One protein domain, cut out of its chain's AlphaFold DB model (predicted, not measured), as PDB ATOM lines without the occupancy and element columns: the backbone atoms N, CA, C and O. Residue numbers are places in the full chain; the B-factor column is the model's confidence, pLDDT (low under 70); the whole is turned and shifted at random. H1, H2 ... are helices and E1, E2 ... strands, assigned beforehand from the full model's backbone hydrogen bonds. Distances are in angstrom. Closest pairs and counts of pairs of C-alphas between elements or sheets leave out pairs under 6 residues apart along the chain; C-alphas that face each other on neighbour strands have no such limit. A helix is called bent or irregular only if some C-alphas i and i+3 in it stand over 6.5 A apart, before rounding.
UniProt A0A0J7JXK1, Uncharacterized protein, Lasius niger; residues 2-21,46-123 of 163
ATOM      1  N   GLU A   2     295.463 297.113 212.806       51.94
ATOM      2  CA  GLU A   2     294.486 296.058 212.455       51.94
ATOM      3  C   GLU A   2     293.427 296.474 211.409       51.94
ATOM      4  O   GLU A   2     293.143 295.727 210.476       51.94
ATOM      5  N   SER A   3     292.937 297.718 211.466       60.69
ATOM      6  CA  SER A   3     291.909 298.235 210.545       60.69
ATOM      7  C   SER A   3     292.358 298.366 209.082       60.69
ATOM      8  O   SER A   3     291.541 298.252 208.165       60.69
ATOM      9  N   ARG A   4     293.655 298.592 208.835       68.94
ATOM     10  CA  ARG A   4     294.197 298.746 207.476       68.94
ATOM     11  C   ARG A   4     294.359 297.390 206.797       68.94
ATOM     12  O   ARG A   4     293.967 297.236 205.644       68.94
ATOM     13  N   GLU A   5     294.849 296.396 207.534       68.50
ATOM     14  CA  GLU A   5     294.995 295.031 207.025       68.50
ATOM     15  C   GLU A   5     293.645 294.366 206.730       68.50
ATOM     16  O   GLU A   5     293.514 293.640 205.744       68.50
ATOM     17  N   GLU A   6     292.623 294.597 207.559       67.38
ATOM     18  CA  GLU A   6     291.270 294.100 207.285       67.38
ATOM     19  C   GLU A   6     290.646 294.756 206.052       67.38
ATOM     20  O   GLU A   6     290.040 294.067 205.226       67.38
ATOM     21  N   SER A   7     290.848 296.065 205.883       71.88
ATOM     22  CA  SER A   7     290.365 296.809 204.714       71.88
ATOM     23  C   SER A   7     291.012 296.305 203.419       71.88
ATOM     24  O   SER A   7     290.318 296.022 202.442       71.88
ATOM     25  N   GLU A   8     292.330 296.090 203.425       81.19
ATOM     26  CA  GLU A   8     293.064 295.526 202.285       81.19
ATOM     27  C   GLU A   8     292.612 294.091 201.960       81.19
ATOM     28  O   GLU A   8     292.424 293.737 200.790       81.19
ATOM     29  N   LYS A   9     292.352 293.263 202.985       75.88
ATOM     30  CA  LYS A   9     291.786 291.914 202.812       75.88
ATOM     31  C   LYS A   9     290.382 291.960 202.201       75.88
ATOM     32  O   LYS A   9     290.095 291.153 201.311       75.88
ATOM     33  N   ARG A  10     289.511 292.873 202.649       74.69
ATOM     34  CA  ARG A  10     288.149 293.052 202.109       74.69
ATOM     35  C   ARG A  10     288.183 293.463 200.637       74.69
ATOM     36  O   ARG A  10     287.525 292.820 199.819       74.69
ATOM     37  N   GLU A  11     288.999 294.446 200.273       81.88
ATOM     38  CA  GLU A  11     289.130 294.900 198.881       81.88
ATOM     39  C   GLU A  11     289.711 293.816 197.961       81.88
ATOM     40  O   GLU A  11     289.197 293.562 196.866       81.88
ATOM     41  N   TRP A  12     290.718 293.072 198.432       84.94
ATOM     42  CA  TRP A  12     291.239 291.916 197.701       84.94
ATOM     43  C   TRP A  12     290.157 290.853 197.446       84.94
ATOM     44  O   TRP A  12     290.050 290.332 196.329       84.94
ATOM     45  N   ARG A  13     289.317 290.557 198.452       79.25
ATOM     46  CA  ARG A  13     288.186 289.621 198.317       79.25
ATOM     47  C   ARG A  13     287.173 290.131 197.295       79.25
ATOM     48  O   ARG A  13     286.813 289.358 196.410       79.25
ATOM     49  N   LYS A  14     286.760 291.403 197.356       80.81
ATOM     50  CA  LYS A  14     285.819 292.002 196.389       80.81
ATOM     51  C   LYS A  14     286.317 291.848 194.952       80.81
ATOM     52  O   LYS A  14     285.599 291.320 194.100       80.81
ATOM     53  N   LYS A  15     287.586 292.187 194.698       82.50
ATOM     54  CA  LYS A  15     288.211 292.034 193.374       82.50
ATOM     55  C   LYS A  15     288.221 290.578 192.897       82.50
ATOM     56  O   LYS A  15     287.932 290.296 191.735       82.50
ATOM     57  N   LYS A  16     288.548 289.631 193.784       81.50
ATOM     58  CA  LYS A  16     288.541 288.197 193.456       81.50
ATOM     59  C   LYS A  16     287.131 287.673 193.196       81.50
ATOM     60  O   LYS A  16     286.961 286.919 192.244       81.50
ATOM     61  N   ARG A  17     286.139 288.080 193.990       78.88
ATOM     62  CA  ARG A  17     284.728 287.713 193.797       78.88
ATOM     63  C   ARG A  17     284.230 288.136 192.424       78.88
ATOM     64  O   ARG A  17     283.652 287.301 191.741       78.88
ATOM     65  N   GLY A  18     284.529 289.364 191.992       74.25
ATOM     66  CA  GLY A  18     284.202 289.836 190.641       74.25
ATOM     67  C   GLY A  18     284.704 288.876 189.558       74.25
ATOM     68  O   GLY A  18     283.914 288.356 188.780       74.25
ATOM     69  N   LYS A  19     285.992 288.515 189.613       75.25
ATOM     70  CA  LYS A  19     286.606 287.563 188.671       75.25
ATOM     71  C   LYS A  19     285.992 286.154 188.728       75.25
ATOM     72  O   LYS A  19     285.933 285.465 187.714       75.25
ATOM     73  N   TRP A  20     285.581 285.692 189.910       68.06
ATOM     74  CA  TRP A  20     284.918 284.392 190.066       68.06
ATOM     75  C   TRP A  20     283.492 284.400 189.520       68.06
ATOM     76  O   TRP A  20     283.086 283.407 188.934       68.06
ATOM     77  N   LYS A  21     282.754 285.510 189.639       65.88
ATOM     78  CA  LYS A  21     281.412 285.643 189.048       65.88
ATOM     79  C   LYS A  21     281.422 285.579 187.522       65.88
ATOM     80  O   LYS A  21     280.457 285.108 186.943       65.88
ATOM     81  N   TRP A  46     277.376 288.162 200.295       72.88
ATOM     82  CA  TRP A  46     278.055 286.923 200.635       72.88
ATOM     83  C   TRP A  46     278.170 285.961 199.457       72.88
ATOM     84  O   TRP A  46     277.342 285.923 198.545       72.88
ATOM     85  N   VAL A  47     279.214 285.137 199.494       81.06
ATOM     86  CA  VAL A  47     279.488 284.153 198.446       81.06
ATOM     87  C   VAL A  47     279.530 282.751 199.031       81.06
ATOM     88  O   VAL A  47     280.409 282.417 199.829       81.06
ATOM     89  N   VAL A  48     278.606 281.909 198.576       81.81
ATOM     90  CA  VAL A  48     278.643 280.465 198.804       81.81
ATOM     91  C   VAL A  48     279.377 279.821 197.634       81.81
ATOM     92  O   VAL A  48     278.984 279.994 196.483       81.81
ATOM     93  N   GLY A  49     280.443 279.085 197.920       86.44
ATOM     94  CA  GLY A  49     281.139 278.283 196.924       86.44
ATOM     95  C   GLY A  49     280.864 276.803 197.116       86.44
ATOM     96  O   GLY A  49     281.016 276.273 198.219       86.44
ATOM     97  N   PHE A  50     280.486 276.135 196.031       83.00
ATOM     98  CA  PHE A  50     280.274 274.695 195.987       83.00
ATOM     99  C   PHE A  50     281.304 274.065 195.049       83.00
ATOM    100  O   PHE A  50     281.427 274.481 193.900       83.00
ATOM    101  N   TRP A  51     282.061 273.078 195.528       85.94
ATOM    102  CA  TRP A  51     283.114 272.437 194.740       85.94
ATOM    103  C   TRP A  51     283.087 270.915 194.914       85.94
ATOM    104  O   TRP A  51     283.314 270.400 196.009       85.94
ATOM    105  N   ASN A  52     282.880 270.174 193.819       84.62
ATOM    106  CA  ASN A  52     283.278 268.766 193.750       84.62
ATOM    107  C   ASN A  52     284.808 268.631 193.660       84.62
ATOM    108  O   ASN A  52     285.417 268.889 192.621       84.62
ATOM    109  N   VAL A  53     285.438 268.239 194.765       84.44
ATOM    110  CA  VAL A  53     286.898 268.262 194.890       84.44
ATOM    111  C   VAL A  53     287.554 266.997 194.323       84.44
ATOM    112  O   VAL A  53     288.743 267.052 193.993       84.44
ATOM    113  N   ALA A  54     286.810 265.891 194.198       83.56
ATOM    114  CA  ALA A  54     287.324 264.575 193.802       83.56
ATOM    115  C   ALA A  54     288.611 264.193 194.568       83.56
ATOM    116  O   ALA A  54     289.664 263.919 193.993       83.56
ATOM    117  N   GLY A  55     288.534 264.234 195.903       83.88
ATOM    118  CA  GLY A  55     289.649 263.961 196.810       83.88
ATOM    119  C   GLY A  55     290.443 265.206 197.229       83.88
ATOM    120  O   GLY A  55     291.098 265.869 196.427       83.88
ATOM    121  N   VAL A  56     290.474 265.498 198.534       87.38
ATOM    122  CA  VAL A  56     291.185 266.681 199.078       87.38
ATOM    123  C   VAL A  56     292.668 266.431 199.401       87.38
ATOM    124  O   VAL A  56     293.407 267.372 199.685       87.38
ATOM    125  N   LYS A  57     293.131 265.172 199.370       82.12
ATOM    126  CA  LYS A  57     294.482 264.781 199.825       82.12
ATOM    127  C   LYS A  57     295.598 265.550 199.131       82.12
ATOM    128  O   LYS A  57     296.518 266.034 199.782       82.12
ATOM    129  N   ASN A  58     295.504 265.629 197.810       84.06
ATOM    130  CA  ASN A  58     296.595 266.058 196.944       84.06
ATOM    131  C   ASN A  58     296.384 267.483 196.422       84.06
ATOM    132  O   ASN A  58     297.112 267.917 195.540       84.06
ATOM    133  N   LYS A  59     295.386 268.212 196.941       87.81
ATOM    134  CA  LYS A  59     295.149 269.600 196.534       87.81
ATOM    135  C   LYS A  59     296.329 270.459 196.958       87.81
ATOM    136  O   LYS A  59     296.813 270.299 198.073       87.81
ATOM    137  N   GLU A  60     296.802 271.334 196.091       89.06
ATOM    138  CA  GLU A  60     297.968 272.184 196.338       89.06
ATOM    139  C   GLU A  60     297.630 273.433 197.165       89.06
ATOM    140  O   GLU A  60     296.472 273.696 197.484       89.06
ATOM    141  N   GLU A  61     298.640 274.220 197.537       87.44
ATOM    142  CA  GLU A  61     298.445 275.439 198.334       87.44
ATOM    143  C   GLU A  61     297.546 276.475 197.633       87.44
ATOM    144  O   GLU A  61     296.750 277.147 198.292       87.44
ATOM    145  N   GLY A  62     297.629 276.566 196.300       88.00
ATOM    146  CA  GLY A  62     296.794 277.447 195.480       88.00
ATOM    147  C   GLY A  62     295.301 277.201 195.693       88.00
ATOM    148  O   GLY A  62     294.565 278.141 195.982       88.00
ATOM    149  N   PHE A  63     294.876 275.935 195.698       89.56
ATOM    150  CA  PHE A  63     293.491 275.549 195.983       89.56
ATOM    151  C   PHE A  63     293.006 276.094 197.337       89.56
ATOM    152  O   PHE A  63     291.951 276.721 197.432       89.56
ATOM    153  N   TRP A  64     293.804 275.921 198.397       90.62
ATOM    154  CA  TRP A  64     293.443 276.396 199.738       90.62
ATOM    155  C   TRP A  64     293.426 277.925 199.845       90.62
ATOM    156  O   TRP A  64     292.709 278.474 200.683       90.62
ATOM    157  N   LYS A  65     294.215 278.622 199.021       88.56
ATOM    158  CA  LYS A  65     294.194 280.088 198.900       88.56
ATOM    159  C   LYS A  65     292.955 280.576 198.150       88.56
ATOM    160  O   LYS A  65     292.414 281.619 198.510       88.56
ATOM    161  N   GLU A  66     292.488 279.834 197.154       88.44
ATOM    162  CA  GLU A  66     291.328 280.206 196.339       88.44
ATOM    163  C   GLU A  66     290.013 280.129 197.110       88.44
ATOM    164  O   GLU A  66     289.251 281.098 197.116       88.44
ATOM    165  N   ILE A  67     289.776 279.038 197.843       90.19
ATOM    166  CA  ILE A  67     288.516 278.856 198.582       90.19
ATOM    167  C   ILE A  67     288.339 279.869 199.729       90.19
ATOM    168  O   ILE A  67     287.222 280.103 200.179       90.19
ATOM    169  N   ARG A  68     289.418 280.537 200.177       89.69
ATOM    170  CA  ARG A  68     289.373 281.595 201.211       89.69
ATOM    171  C   ARG A  68     288.577 282.830 200.804       89.69
ATOM    172  O   ARG A  68     288.305 283.661 201.668       89.69
ATOM    173  N   VAL A  69     288.268 282.995 199.520       89.00
ATOM    174  CA  VAL A  69     287.488 284.130 199.002       89.00
ATOM    175  C   VAL A  69     285.995 283.988 199.339       89.00
ATOM    176  O   VAL A  69     285.292 284.999 199.456       89.00
ATOM    177  N   TRP A  70     285.522 282.754 199.519       88.69
ATOM    178  CA  TRP A  70     284.130 282.427 199.827       88.69
ATOM    179  C   TRP A  70     283.814 282.618 201.311       88.69
ATOM    180  O   TRP A  70     284.707 282.617 202.158       88.69
ATOM    181  N   ASP A  71     282.540 282.809 201.619       85.81
ATOM    182  CA  ASP A  71     282.017 282.985 202.977       85.81
ATOM    183  C   ASP A  71     281.494 281.676 203.555       85.81
ATOM    184  O   ASP A  71     281.741 281.354 204.719       85.81
ATOM    185  N   VAL A  72     280.850 280.886 202.697       82.81
ATOM    186  CA  VAL A  72     280.520 279.489 202.958       82.81
ATOM    187  C   VAL A  72     281.189 278.633 201.894       82.81
ATOM    188  O   VAL A  72     281.042 278.872 200.699       82.81
ATOM    189  N   ILE A  73     281.928 277.627 202.338       88.50
ATOM    190  CA  ILE A  73     282.641 276.672 201.500       88.50
ATOM    191  C   ILE A  73     281.941 275.330 201.650       88.50
ATOM    192  O   ILE A  73     281.876 274.800 202.756       88.50
ATOM    193  N   VAL A  74     281.470 274.752 200.550       83.75
ATOM    194  CA  VAL A  74     280.921 273.396 200.508       83.75
ATOM    195  C   VAL A  74     281.774 272.565 199.560       83.75
ATOM    196  O   VAL A  74     281.782 272.781 198.352       83.75
ATOM    197  N   MET A  75     282.517 271.611 200.113       87.50
ATOM    198  CA  MET A  75     283.323 270.668 199.342       87.50
ATOM    199  C   MET A  75     282.664 269.298 199.360       87.50
ATOM    200  O   MET A  75     282.413 268.763 200.439       87.50
ATOM    201  N   VAL A  76     282.441 268.707 198.188       79.25
ATOM    202  CA  VAL A  76     281.884 267.354 198.036       79.25
ATOM    203  C   VAL A  76     282.899 266.389 197.423       79.25
ATOM    204  O   VAL A  76     283.939 266.803 196.909       79.25
ATOM    205  N   GLU A  77     282.623 265.087 197.551       78.56
ATOM    206  CA  GLU A  77     283.509 263.981 197.151       78.56
ATOM    207  C   GLU A  77     284.938 264.123 197.707       78.56
ATOM    208  O   GLU A  77     285.938 263.869 197.041       78.56
ATOM    209  N   THR A  78     285.049 264.528 198.975       79.50
ATOM    210  CA  THR A  78     286.346 264.838 199.599       79.50
ATOM    211  C   THR A  78     287.213 263.602 199.864       79.50
ATOM    212  O   THR A  78     288.431 263.722 200.005       79.50
ATOM    213  N   TRP A  79     286.592 262.418 199.924       78.94
ATOM    214  CA  TRP A  79     287.204 261.117 200.243       78.94
ATOM    215  C   TRP A  79     287.924 261.065 201.601       78.94
ATOM    216  O   TRP A  79     288.783 260.214 201.824       78.94
ATOM    217  N   VAL A  80     287.566 261.956 202.530       80.06
ATOM    218  CA  VAL A  80     288.204 262.035 203.851       80.06
ATOM    219  C   VAL A  80     287.589 261.033 204.811       80.06
ATOM    220  O   VAL A  80     286.424 261.172 205.172       80.06
ATOM    221  N   ASP A  81     288.377 260.056 205.256       78.06
ATOM    222  CA  ASP A  81     288.028 259.161 206.364       78.06
ATOM    223  C   ASP A  81     288.474 259.721 207.729       78.06
ATOM    224  O   ASP A  81     289.094 260.783 207.825       78.06
ATOM    225  N   GLY A  82     288.143 259.011 208.812       77.31
ATOM    226  CA  GLY A  82     288.495 259.433 210.172       77.31
ATOM    227  C   GLY A  82     290.003 259.585 210.405       77.31
ATOM    228  O   GLY A  82     290.408 260.546 211.047       77.31
ATOM    229  N   LYS A  83     290.837 258.703 209.835       79.88
ATOM    230  CA  LYS A  83     292.307 258.762 209.981       79.88
ATOM    231  C   LYS A  83     292.909 259.928 209.199       79.88
ATOM    232  O   LYS A  83     293.952 260.471 209.552       79.88
ATOM    233  N   MET A  84     292.277 260.273 208.089       79.00
ATOM    234  CA  MET A  84     292.705 261.329 207.192       79.00
ATOM    235  C   MET A  84     292.272 262.714 207.665       79.00
ATOM    236  O   MET A  84     292.903 263.705 207.293       79.00
ATOM    237  N   TRP A  85     291.225 262.788 208.485       85.50
ATOM    238  CA  TRP A  85     290.677 264.050 208.957       85.50
ATOM    239  C   TRP A  85     291.719 264.942 209.622       85.50
ATOM    240  O   TRP A  85     291.797 266.110 209.265       85.50
ATOM    241  N   ASP A  86     292.550 264.415 210.519       86.06
ATOM    242  CA  ASP A  86     293.522 265.242 211.245       86.06
ATOM    243  C   ASP A  86     294.554 265.877 210.302       86.06
ATOM    244  O   ASP A  86     294.934 267.036 210.469       86.06
ATOM    245  N   LYS A  87     294.927 265.158 209.232       86.06
ATOM    246  CA  LYS A  87     295.812 265.668 208.172       86.06
ATOM    247  C   LYS A  87     295.141 266.719 207.294       86.06
ATOM    248  O   LYS A  87     295.816 267.597 206.772       86.06
ATOM    249  N   VAL A  88     293.832 266.606 207.072       88.25
ATOM    250  CA  VAL A  88     293.070 267.585 206.284       88.25
ATOM    251  C   VAL A  88     292.794 268.828 207.120       88.25
ATOM    252  O   VAL A  88     292.995 269.935 206.634       88.25
ATOM    253  N   LYS A  89     292.417 268.657 208.390       87.75
ATOM    254  CA  LYS A  89     292.074 269.735 209.321       87.75
ATOM    255  C   LYS A  89     293.200 270.757 209.462       87.75
ATOM    256  O   LYS A  89     292.918 271.948 209.483       87.75
ATOM    257  N   SER A  90     294.460 270.319 209.497       88.31
ATOM    258  CA  SER A  90     295.618 271.224 209.581       88.31
ATOM    259  C   SER A  90     295.827 272.096 208.335       88.31
ATOM    260  O   SER A  90     296.513 273.114 208.410       88.31
ATOM    261  N   ARG A  91     295.237 271.716 207.197       90.00
ATOM    262  CA  ARG A  91     295.357 272.413 205.906       90.00
ATOM    263  C   ARG A  91     294.167 273.311 205.601       90.00
ATOM    264  O   ARG A  91     294.261 274.164 204.718       90.00
ATOM    265  N   LEU A  92     293.056 273.110 206.307       91.50
ATOM    266  CA  LEU A  92     291.861 273.918 206.135       91.50
ATOM    267  C   LEU A  92     292.169 275.388 206.467       91.50
ATOM    268  O   LEU A  92     292.891 275.673 207.428       91.50
ATOM    269  N   PRO A  93     291.639 276.341 205.682       91.62
ATOM    270  CA  PRO A  93     291.747 277.753 205.998       91.62
ATOM    271  C   PRO A  93     291.306 278.082 207.427       91.62
ATOM    272  O   PRO A  93     290.231 277.674 207.868       91.62
ATOM    273  N   ARG A  94     292.135 278.861 208.125       90.62
ATOM    274  CA  ARG A  94     291.793 279.475 209.417       90.62
ATOM    275  C   ARG A  94     290.764 280.594 209.226       90.62
ATOM    276  O   ARG A  94     290.646 281.120 208.117       90.62
ATOM    277  N   GLY A  95     290.072 280.976 210.299       88.31
ATOM    278  CA  GLY A  95     288.984 281.960 210.241       88.31
ATOM    279  C   GLY A  95     287.672 281.367 209.727       88.31
ATOM    280  O   GLY A  95     286.809 282.100 209.249       88.31
ATOM    281  N   PHE A  96     287.553 280.037 209.756       88.38
ATOM    282  CA  PHE A  96     286.363 279.293 209.369       88.38
ATOM    283  C   PHE A  96     286.077 278.220 210.413       88.38
ATOM    284  O   PHE A  96     286.965 277.455 210.803       88.38
ATOM    285  N   ARG A  97     284.806 278.095 210.775       85.38
ATOM    286  CA  ARG A  97     284.269 276.958 211.504       85.38
ATOM    287  C   ARG A  97     283.982 275.827 210.522       85.38
ATOM    288  O   ARG A  97     283.184 275.991 209.601       85.38
ATOM    289  N   TRP A  98     284.636 274.687 210.725       85.44
ATOM    290  CA  TRP A  98     284.560 273.534 209.829       85.44
ATOM    291  C   TRP A  98     283.739 272.394 210.420       85.44
ATOM    292  O   TRP A  98     284.016 271.938 211.525       85.44
ATOM    293  N   GLU A  99     282.819 271.870 209.620       80.06
ATOM    294  CA  GLU A  99     282.052 270.658 209.889       80.06
ATOM    295  C   GLU A  99     282.277 269.626 208.786       80.06
ATOM    296  O   GLU A  99     282.661 269.947 207.657       80.06
ATOM    297  N   LYS A 100     282.069 268.353 209.120       77.56
ATOM    298  CA  LYS A 100     282.428 267.241 208.237       77.56
ATOM    299  C   LYS A 100     281.421 266.107 208.287       77.56
ATOM    300  O   LYS A 100     280.917 265.737 209.342       77.56
ATOM    301  N   GLN A 101     281.294 265.435 207.156       73.69
ATOM    302  CA  GLN A 101     280.761 264.088 207.054       73.69
ATOM    303  C   GLN A 101     281.939 263.172 206.668       73.69
ATOM    304  O   GLN A 101     282.577 263.413 205.650       73.69
ATOM    305  N   LEU A 102     282.264 262.134 207.467       67.31
ATOM    306  CA  LEU A 102     283.514 261.317 207.366       67.31
ATOM    307  C   LEU A 102     283.436 259.938 206.679       67.31
ATOM    308  O   LEU A 102     282.789 259.049 207.216       67.31
ATOM    309  N   ALA A 103     284.167 259.697 205.589       60.09
ATOM    310  CA  ALA A 103     284.094 258.504 204.728       60.09
ATOM    311  C   ALA A 103     283.919 257.183 205.494       60.09
ATOM    312  O   ALA A 103     284.852 256.680 206.110       60.09
ATOM    313  N   LYS A 104     282.718 256.602 205.417       61.09
ATOM    314  CA  LYS A 104     282.395 255.228 205.813       61.09
ATOM    315  C   LYS A 104     282.524 254.372 204.557       61.09
ATOM    316  O   LYS A 104     282.074 254.760 203.476       61.09
ATOM    317  N   ARG A 105     283.166 253.217 204.693       55.91
ATOM    318  CA  ARG A 105     283.219 252.204 203.639       55.91
ATOM    319  C   ARG A 105     282.128 251.178 203.916       55.91
ATOM    320  O   ARG A 105     282.039 250.705 205.043       55.91
ATOM    321  N   ARG A 106     281.352 250.800 202.897       53.88
ATOM    322  CA  ARG A 106     280.424 249.656 202.986       53.88
ATOM    323  C   ARG A 106     281.169 248.312 203.079       53.88
ATOM    324  O   ARG A 106     280.638 247.362 203.631       53.88
ATOM    325  N   SER A 107     282.415 248.229 202.595       52.88
ATOM    326  CA  SER A 107     283.263 247.026 202.686       52.88
ATOM    327  C   SER A 107     284.762 247.371 202.719       52.88
ATOM    328  O   SER A 107     285.163 248.464 202.315       52.88
ATOM    329  N   LYS A 108     285.633 246.441 203.161       51.72
ATOM    330  CA  LYS A 108     287.100 246.661 203.232       51.72
ATOM    331  C   LYS A 108     287.724 247.076 201.882       51.72
ATOM    332  O   LYS A 108     288.686 247.844 201.889       51.72
ATOM    333  N   LYS A 109     287.157 246.614 200.756       48.25
ATOM    334  CA  LYS A 109     287.594 246.902 199.372       48.25
ATOM    335  C   LYS A 109     286.714 247.923 198.622       48.25
ATOM    336  O   LYS A 109     287.013 248.241 197.478       48.25
ATOM    337  N   GLY A 110     285.638 248.429 199.228       52.12
ATOM    338  CA  GLY A 110     284.709 249.356 198.574       52.12
ATOM    339  C   GLY A 110     285.258 250.781 198.456       52.12
ATOM    340  O   GLY A 110     286.054 251.219 199.295       52.12
ATOM    341  N   ARG A 111     284.801 251.526 197.437       50.97
ATOM    342  CA  ARG A 111     285.086 252.965 197.323       50.97
ATOM    343  C   ARG A 111     284.526 253.698 198.555       50.97
ATOM    344  O   ARG A 111     283.439 253.350 199.022       50.97
ATOM    345  N   PRO A 112     285.252 254.681 199.117       55.31
ATOM    346  CA  PRO A 112     284.732 255.481 200.222       55.31
ATOM    347  C   PRO A 112     283.432 256.177 199.787       55.31
ATOM    348  O   PRO A 112     283.432 256.893 198.788       55.31
ATOM    349  N   ILE A 113     282.329 255.955 200.512       56.81
ATOM    350  CA  ILE A 113     281.027 256.555 200.179       56.81
ATOM    351  C   ILE A 113     281.134 258.067 200.343       56.81
ATOM    352  O   ILE A 113     281.644 258.505 201.379       56.81
ATOM    353  N   LYS A 114     280.667 258.803 199.320       57.94
ATOM    354  CA  LYS A 114     280.781 260.255 199.096       57.94
ATOM    355  C   LYS A 114     280.624 261.085 200.376       57.94
ATOM    356  O   LYS A 114     279.850 260.756 201.274       57.94
ATOM    357  N   ARG A 115     281.437 262.142 200.483       70.31
ATOM    358  CA  ARG A 115     281.640 262.912 201.718       70.31
ATOM    359  C   ARG A 115     281.761 264.391 201.483       70.31
ATOM    360  O   ARG A 115     282.289 264.809 200.456       70.31
ATOM    361  N   MET A 116     281.340 265.135 202.494       77.69
ATOM    362  CA  MET A 116     281.235 266.578 202.450       77.69
ATOM    363  C   MET A 116     282.018 267.215 203.593       77.69
ATOM    364  O   MET A 116     282.089 266.676 204.700       77.69
ATOM    365  N   ILE A 117     282.627 268.358 203.306       85.31
ATOM    366  CA  ILE A 117     283.228 269.249 204.296       85.31
ATOM    367  C   ILE A 117     282.618 270.623 204.060       85.31
ATOM    368  O   ILE A 117     282.609 271.102 202.926       85.31
ATOM    369  N   VAL A 118     282.132 271.248 205.127       83.94
ATOM    370  CA  VAL A 118     281.563 272.593 205.080       83.94
ATOM    371  C   VAL A 118     282.371 273.503 205.986       83.94
ATOM    372  O   VAL A 118     282.658 273.141 207.121       83.94
ATOM    373  N   GLY A 119     282.756 274.668 205.479       86.75
ATOM    374  CA  GLY A 119     283.430 275.712 206.241       86.75
ATOM    375  C   GLY A 119     282.619 276.989 206.190       86.75
ATOM    376  O   GLY A 119     282.295 277.446 205.097       86.75
ATOM    377  N   VAL A 120     282.313 277.582 207.339       82.94
ATOM    378  CA  VAL A 120     281.676 278.903 207.397       82.94
ATOM    379  C   VAL A 120     282.595 279.890 208.086       82.94
ATOM    380  O   VAL A 120     283.163 279.571 209.127       82.94
ATOM    381  N   ARG A 121     282.767 281.071 207.495       86.19
ATOM    382  CA  ARG A 121     283.643 282.113 208.032       86.19
ATOM    383  C   ARG A 121     283.229 282.503 209.456       86.19
ATOM    384  O   ARG A 121     282.051 282.702 209.728       86.19
ATOM    385  N   GLU A 122     284.205 282.635 210.350       82.44
ATOM    386  CA  GLU A 122     283.986 282.969 211.768       82.44
ATOM    387  C   GLU A 122     283.359 284.360 211.961       82.44
ATOM    388  O   GLU A 122     282.530 284.553 212.841       82.44
ATOM    389  N   GLU A 123     283.656 285.310 211.076       74.62
ATOM    390  CA  GLU A 123     283.029 286.646 211.052       74.62
ATOM    391  C   GLU A 123     281.501 286.586 210.827       74.62
ATOM    392  O   GLU A 123     280.793 287.540 211.119       74.62
TER     393      GLU A 123
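What this domain is: This is residues 2 to 21 and 46 to 123 of the 163 residues of an uncharacterized protein of Lasius niger (UniProt A0A0J7JXK1). A small wall of four short strands, E1, E2, E4 and E3, has a long helix, H1, crossing beyond one end and a long loop, residues 101 to 116, reaching away from the other end. The short helices H2 and H3 lie to the same side of this wall, H2 only grazing it and H3 set off from it, while residues 2 to 8 of H1 stick out. The printed part has 98 residues, with three named helices and four named strands in the order H1 E1 H2 E2 H3 E3 E4; the sheet is mixed, and the class is mixed, helices and strands. The whole is only just compact, close to loose, with a radius of gyration of the C-alphas of 15.1 A, and its elongated outline spans 52 by 27 by 21 A.

Where its parts are: Begin with the sheet at C-alpha 48, (278.643, 280.465, 198.804), where E1, residues 48 to 52, starts. Look next for E2 at residues 72 to 76, E4 at 117 to 121 and E3 at 96 to 100; E1 is 13.6 A long. Find C-alpha 2 at (294.486, 296.058, 212.455); from there H1 runs 28.8 A to C-alpha 21 at (281.412, 285.643, 189.048). H2 is residues 61 to 69, 14.0 A, and H3 is residues 82 to 89, 10.9 A; H3 is irregular, but only just, with C-alphas 83 and 86 6.7 A apart.

How they stand to each other: E1 and E2 are parallel at 14 degrees, with N 49 and O 72 2.9 A apart, within hydrogen-bond range. E2 and E4 are antiparallel at 171 degrees, with N 73 and O 119 at 2.8 A. E4 and E3 are antiparallel at 161 degrees and form a hairpin, with N 97 and O 120 at 2.8 A. E1, H2 and E2 make a strand-helix-strand unit, two parallel neighbour strands with a helix between, its crossover right-handed. E2, H3 and E3 make a split one, with E4 between the strands, also right-handed. H2 only grazes the sheet, with residues 67 to 69; its closest C-alphas to E2 are those of Ile 67 and Ile 73, 6.9 A. H1 and H2 only just touch, with 3 pairs of C-alphas within 8 A, made by residues 13 to 17 of H1 alone; Arg 13 and Val 69 have the closest C-alphas, 5.6 A, and the lines are about perpendicular, 83 degrees. H3 is not on the sheet and is apart from H1 and H2. Every O i to N i+4 pair is within hydrogen-bond range in H1, but 3 of 5 in H2 and 2 of 4 in H3.

The domain as a whole: Look from Arg 4 to Ser 107 for the two C-alphas farthest apart, 53.1 A. Residues 22 to 45 are not printed, and C-alphas 21 and 46 are 12.1 A apart across the cut. Of the links printed whole, E3 to E4 is long, 16 residues. The mean pLDDT of the printed part is 78.4; residues 2 to 6, 20 to 21 and 102 to 114 are under 70.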